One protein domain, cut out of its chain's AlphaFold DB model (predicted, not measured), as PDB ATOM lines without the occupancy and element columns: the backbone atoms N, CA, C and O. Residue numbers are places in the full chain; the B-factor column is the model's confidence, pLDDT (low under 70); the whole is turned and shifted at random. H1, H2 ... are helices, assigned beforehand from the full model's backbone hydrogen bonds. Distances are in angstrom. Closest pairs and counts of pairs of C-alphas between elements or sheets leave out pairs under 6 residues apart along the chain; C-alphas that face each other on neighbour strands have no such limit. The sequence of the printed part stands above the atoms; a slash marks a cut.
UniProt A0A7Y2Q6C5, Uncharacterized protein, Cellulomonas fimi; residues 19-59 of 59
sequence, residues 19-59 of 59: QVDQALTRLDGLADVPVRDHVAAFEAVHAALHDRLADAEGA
ATOM      1  N   GLN A  19     137.428  93.868 139.145       92.44
ATOM      2  CA  GLN A  19     136.477  93.590 138.067       92.44
ATOM      3  C   GLN A  19     135.575  94.798 137.811       92.44
ATOM      4  O   GLN A  19     135.319  95.139 136.655       92.44
ATOM      5  N   VAL A  20     135.138  95.485 138.869       94.25
ATOM      6  CA  VAL A  20     134.386  96.746 138.760       94.25
ATOM      7  C   VAL A  20     135.266  97.848 138.165       94.25
ATOM      8  O   VAL A  20     134.831  98.591 137.277       94.25
ATOM      9  N   ASP A  21     136.523  97.935 138.595       93.50
ATOM     10  CA  ASP A  21     137.483  98.892 138.060       93.50
ATOM     11  C   ASP A  21     137.728  98.656 136.568       93.50
ATOM     12  O   ASP A  21     137.606  99.602 135.785       93.50
ATOM     13  N   GLN A  22     137.931  97.402 136.150       92.75
ATOM     14  CA  GLN A  22     138.045  97.024 134.742       92.75
ATOM     15  C   GLN A  22     136.752  97.254 133.947       92.75
ATOM     16  O   GLN A  22     136.817  97.639 132.780       92.75
ATOM     17  N   ALA A  23     135.571  96.997 134.515       94.81
ATOM     18  CA  ALA A  23     134.300  97.242 133.835       94.81
ATOM     19  C   ALA A  23     134.213  98.704 133.396       94.81
ATOM     20  O   ALA A  23     133.991  99.010 132.222       94.81
ATOM     21  N   LEU A  24     134.485  99.597 134.339       93.44
ATOM     22  CA  LEU A  24     134.298 101.023 134.175       93.44
ATOM     23  C   LEU A  24     135.388 101.708 133.326       93.44
ATOM     24  O   LEU A  24     135.144 102.827 132.880       93.44
ATOM     25  N   THR A  25     136.520 101.057 133.014       92.00
ATOM     26  CA  THR A  25     137.476 101.609 132.027       92.00
ATOM     27  C   THR A  25     136.893 101.701 130.615       92.00
ATOM     28  O   THR A  25     137.363 102.453 129.770       92.00
ATOM     29  N   ARG A  26     135.799 100.982 130.336       91.00
ATOM     30  CA  ARG A  26     135.063 101.090 129.064       91.00
ATOM     31  C   ARG A  26     134.388 102.451 128.867       91.00
ATOM     32  O   ARG A  26     133.962 102.751 127.757       91.00
ATOM     33  N   LEU A  27     134.264 103.251 129.927       91.88
ATOM     34  CA  LEU A  27     133.746 104.619 129.860       91.88
ATOM     35  C   LEU A  27     134.848 105.649 129.573       91.88
ATOM     36  O   LEU A  27     134.544 106.822 129.341       91.88
ATOM     37  N   ASP A  28     136.113 105.234 129.574       90.38
ATOM     38  CA  ASP A  28     137.229 106.127 129.304       90.38
ATOM     39  C   ASP A  28     137.195 106.590 127.840       90.38
ATOM     40  O   ASP A  28     137.011 105.799 126.915       90.38
ATOM     41  N   GLY A  29     137.324 107.902 127.621       86.44
ATOM     42  CA  GLY A  29     137.255 108.494 126.279       86.44
ATOM     43  C   GLY A  29     135.862 108.461 125.637       86.44
ATOM     44  O   GLY A  29     135.725 108.794 124.462       86.44
ATOM     45  N   LEU A  30     134.803 108.112 126.384       91.44
ATOM     46  CA  LEU A  30     133.443 108.045 125.836       91.44
ATOM     47  C   LEU A  30     132.969 109.396 125.268       91.44
ATOM     48  O   LEU A  30     132.210 109.451 124.305       91.44
ATOM     49  N   ALA A  31     133.457 110.503 125.830       88.81
ATOM     50  CA  ALA A  31     133.170 111.847 125.337       88.81
ATOM     51  C   ALA A  31     133.689 112.102 123.906       88.81
ATOM     52  O   ALA A  31     133.142 112.959 123.215       88.81
ATOM     53  N   ASP A  32     134.696 111.348 123.456       92.75
ATOM     54  CA  ASP A  32     135.320 111.500 122.138       92.75
ATOM     55  C   ASP A  32     134.642 110.650 121.050       92.75
ATOM     56  O   ASP A  32     134.959 110.786 119.865       92.75
ATOM     57  N   VAL A  33     133.687 109.783 121.417       92.00
ATOM     58  CA  VAL A  33     132.933 108.954 120.465       92.00
ATOM     59  C   VAL A  33     131.517 109.492 120.220       92.00
ATOM     60  O   VAL A  33     130.939 110.162 121.082       92.00
ATOM     61  N   PRO A  34     130.909 109.211 119.049       94.50
ATOM     62  CA  PRO A  34     129.542 109.626 118.754       94.50
ATOM     63  C   PRO A  34     128.532 109.106 119.783       94.50
ATOM     64  O   PRO A  34     128.564 107.940 120.160       94.50
ATOM     65  N   VAL A  35     127.548 109.936 120.146       93.06
ATOM     66  CA  VAL A  35     126.507 109.606 121.146       93.06
ATOM     67  C   VAL A  35     125.776 108.293 120.845       93.06
ATOM     68  O   VAL A  35     125.420 107.550 121.755       93.06
ATOM     69  N   ARG A  36     125.576 107.962 119.564       91.81
ATOM     70  CA  ARG A  36     124.947 106.692 119.158       91.81
ATOM     71  C   ARG A  36     125.733 105.454 119.607       91.81
ATOM     72  O   ARG A  36     125.133 104.407 119.812       91.81
ATOM     73  N   ASP A  37     127.046 105.589 119.774       91.06
ATOM     74  CA  ASP A  37     127.948 104.510 120.170       91.06
ATOM     75  C   ASP A  37     128.068 104.425 121.706       91.06
ATOM     76  O   ASP A  37     128.543 103.423 122.238       91.06
ATOM     77  N   HIS A  38     127.554 105.425 122.446       94.44
ATOM     78  CA  HIS A  38     127.573 105.440 123.917       94.44
ATOM     79  C   HIS A  38     126.718 104.334 124.516       94.44
ATOM     80  O   HIS A  38     127.097 103.736 125.517       94.44
ATOM     81  N   VAL A  39     125.582 104.033 123.880       95.19
ATOM     82  CA  VAL A  39     124.661 102.989 124.345       95.19
ATOM     83  C   VAL A  39     125.379 101.647 124.440       95.19
ATOM     84  O   VAL A  39     125.280 100.981 125.461       95.19
ATOM     85  N   ALA A  40     126.169 101.276 123.429       93.69
ATOM     86  CA  ALA A  40     126.906 100.015 123.444       93.69
ATOM     87  C   ALA A  40     127.928  99.948 124.594       93.69
ATOM     88  O   ALA A  40     128.076  98.900 125.223       93.69
ATOM     89  N   ALA A  41     128.603 101.063 124.896       93.56
ATOM     90  CA  ALA A  41     129.527 101.138 126.025       93.56
ATOM     91  C   ALA A  41     128.795 101.010 127.370       93.56
ATOM     92  O   ALA A  41     129.228 100.242 128.228       93.56
ATOM     93  N   PHE A  42     127.663 101.701 127.542       95.38
ATOM     94  CA  PHE A  42     126.862 101.618 128.765       95.38
ATOM     95  C   PHE A  42     126.286 100.220 128.994       95.38
ATOM     96  O   PHE A  42     126.386  99.706 130.105       95.38
ATOM     97  N   GLU A  43     125.746  99.577 127.956       96.88
ATOM     98  CA  GLU A  43     125.240  98.201 128.047       96.88
ATOM     99  C   GLU A  43     126.349  97.219 128.447       96.88
ATOM    100  O   GLU A  43     126.154  96.383 129.328       96.88
ATOM    101  N   ALA A  44     127.547  97.354 127.868       95.56
ATOM    102  CA  ALA A  44     128.684  96.506 128.218       95.56
ATOM    103  C   ALA A  44     129.123  96.680 129.682       95.56
ATOM    104  O   ALA A  44     129.473  95.701 130.342       95.56
ATOM    105  N   VAL A  45     129.099  97.914 130.198       96.75
ATOM    106  CA  VAL A  45     129.390  98.195 131.611       96.75
ATOM    107  C   VAL A  45     128.303  97.613 132.509       96.75
ATOM    108  O   VAL A  45     128.630  96.922 133.468       96.75
ATOM    109  N   HIS A  46     127.024  97.839 132.198       97.12
ATOM    110  CA  HIS A  46     125.918  97.299 132.989       97.12
ATOM    111  C   HIS A  46     125.945  95.774 133.060       97.12
ATOM    112  O   HIS A  46     125.794  95.231 134.152       97.12
ATOM    113  N   ALA A  47     126.190  95.092 131.938       97.06
ATOM    114  CA  ALA A  47     126.320  93.640 131.914       97.06
ATOM    115  C   ALA A  47     127.459  93.163 132.830       97.06
ATOM    116  O   ALA A  47     127.231  92.340 133.706       97.06
ATOM    117  N   ALA A  48     128.653  93.755 132.709       96.81
ATOM    118  CA  ALA A  48     129.803  93.374 133.528       96.81
ATOM    119  C   ALA A  48     129.574  93.598 135.035       96.81
ATOM    120  O   ALA A  48     129.978  92.776 135.854       96.81
ATOM    121  N   LEU A  49     128.913  94.698 135.414       96.25
ATOM    122  CA  LEU A  49     128.587  94.966 136.817       96.25
ATOM    123  C   LEU A  49     127.508  94.018 137.348       96.25
ATOM    124  O   LEU A  49     127.579  93.601 138.501       96.25
ATOM    125  N   HIS A  50     126.527  93.670 136.517       96.31
ATOM    126  CA  HIS A  50     125.495  92.707 136.878       96.31
ATOM    127  C   HIS A  50     126.082  91.303 137.072       96.31
ATOM    128  O   HIS A  50     125.767  90.649 138.063       96.31
ATOM    129  N   ASP A  51     126.976  90.866 136.182       95.81
ATOM    130  CA  ASP A  51     127.691  89.593 136.316       95.81
ATOM    131  C   ASP A  51     128.510  89.566 137.615       95.81
ATOM    132  O   ASP A  51     128.387  88.642 138.416       95.81
ATOM    133  N   ARG A  52     129.258  90.643 137.895       94.75
ATOM    134  CA  ARG A  52     130.027  90.776 139.139       94.75
ATOM    135  C   ARG A  52     129.145  90.726 140.390       94.75
ATOM    136  O   ARG A  52     129.575  90.172 141.405       94.75
ATOM    137  N   LEU A  53     127.955  91.326 140.343       94.94
ATOM    138  CA  LEU A  53     126.994  91.291 141.445       94.94
ATOM    139  C   LEU A  53     126.444  89.876 141.651       94.94
ATOM    140  O   LEU A  53     126.432  89.398 142.781       94.94
ATOM    141  N   ALA A  54     126.068  89.186 140.573       94.94
ATOM    142  CA  ALA A  54     125.606  87.802 140.637       94.94
ATOM    143  C   ALA A  54     126.679  86.873 141.239       94.94
ATOM    144  O   ALA A  54     126.366  86.045 142.095       94.94
ATOM    145  N   ASP A  55     127.947  87.068 140.867       92.75
ATOM    146  CA  ASP A  55     129.081  86.339 141.445       92.75
ATOM    147  C   ASP A  55     129.293  86.661 142.936       92.75
ATOM    148  O   ASP A  55     129.700  85.791 143.703       92.75
ATOM    149  N   ALA A  56     129.016  87.897 143.371       90.50
ATOM    150  CA  ALA A  56     129.102  88.287 144.782       90.50
ATOM    151  C   ALA A  56     127.991  87.659 145.636       90.50
ATOM    152  O   ALA A  56     128.229  87.309 146.788       90.50
ATOM    153  N   GLU A  57     126.778  87.571 145.088       90.00
ATOM    154  CA  GLU A  57     125.593  87.053 145.782       90.00
ATOM    155  C   GLU A  57     125.551  85.518 145.818       90.00
ATOM    156  O   GLU A  57     124.908  84.940 146.694       90.00
ATOM    157  N   GLY A  58     126.226  84.855 144.876       77.00
ATOM    158  CA  GLY A  58     126.312  83.396 144.782       77.00
ATOM    159  C   GLY A  58     127.465  82.741 145.556       77.00
ATOM    160  O   GLY A  58     127.594  81.517 145.475       77.00
ATOM    161  N   ALA A  59     128.295  83.521 146.260       53.97
ATOM    162  CA  ALA A  59     129.496  83.071 146.978       53.97
ATOM    163  C   ALA A  59     129.276  82.812 148.479       53.97
ATOM    164  O   ALA A  59     128.536  83.582 149.133       53.97
TER     165      ALA A  59
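This is residues 19 to 59 of the 59 residues of an uncharacterized protein of Cellulomonas fimi (UniProt A0A7Y2Q6C5). The printed part is a helical hairpin with unequal arms: a short helix, H1, lies side by side with a much longer one, H2, and a loop at one end turns the backbone round between them. H2 makes the long axis, and its last residues, 54 to 57, stick out past H1 together with residues 58 and 59. The printed part has 41 residues with two named helices, H1 then H2, and no named strand; its class is all helix. The whole is loose, with a radius of gyration of the C-alphas of 11.8 A, and spans 39 by 16 by 6 A, a rod.

H1 takes residues 19 to 27 and measures 14.0 A from first to last C-alpha, beginning at C-alpha 19 at (136.477, 93.590, 138.067). After residues 28 to 34, H2 takes residues 35 to 57 and measures 33.4 A. It begins at C-alpha 35 at (126.507, 109.606, 121.146) and ends at C-alpha 57 at (125.593, 87.053, 145.782).

H1 and H2 touch, with 15 pairs of C-alphas within 8 A; the closest C-alphas are those of Ala 23 and Val 45, 5.5 A apart. Their lines stand at a shallow tilt of 6 degrees and they run opposite ways, a helical hairpin. Their centres are 9.1 A apart. Of the O i to N i+4 pairs, 3 of 5 are within hydrogen-bond range in H1 and 16 of 19 in H2.

The two C-alphas farthest apart are those of Pro 34 and Ala 59, at 38.8 A. The printed part has no cut, and the link from H1 to H2, 7 residues, is short. Residues 31 to 37, of which 35 to 37 belong to H2, stand free, as do residues 54 to 59. The mean pLDDT of the printed part is 92.1; residue 59, the chain's last, is under 70.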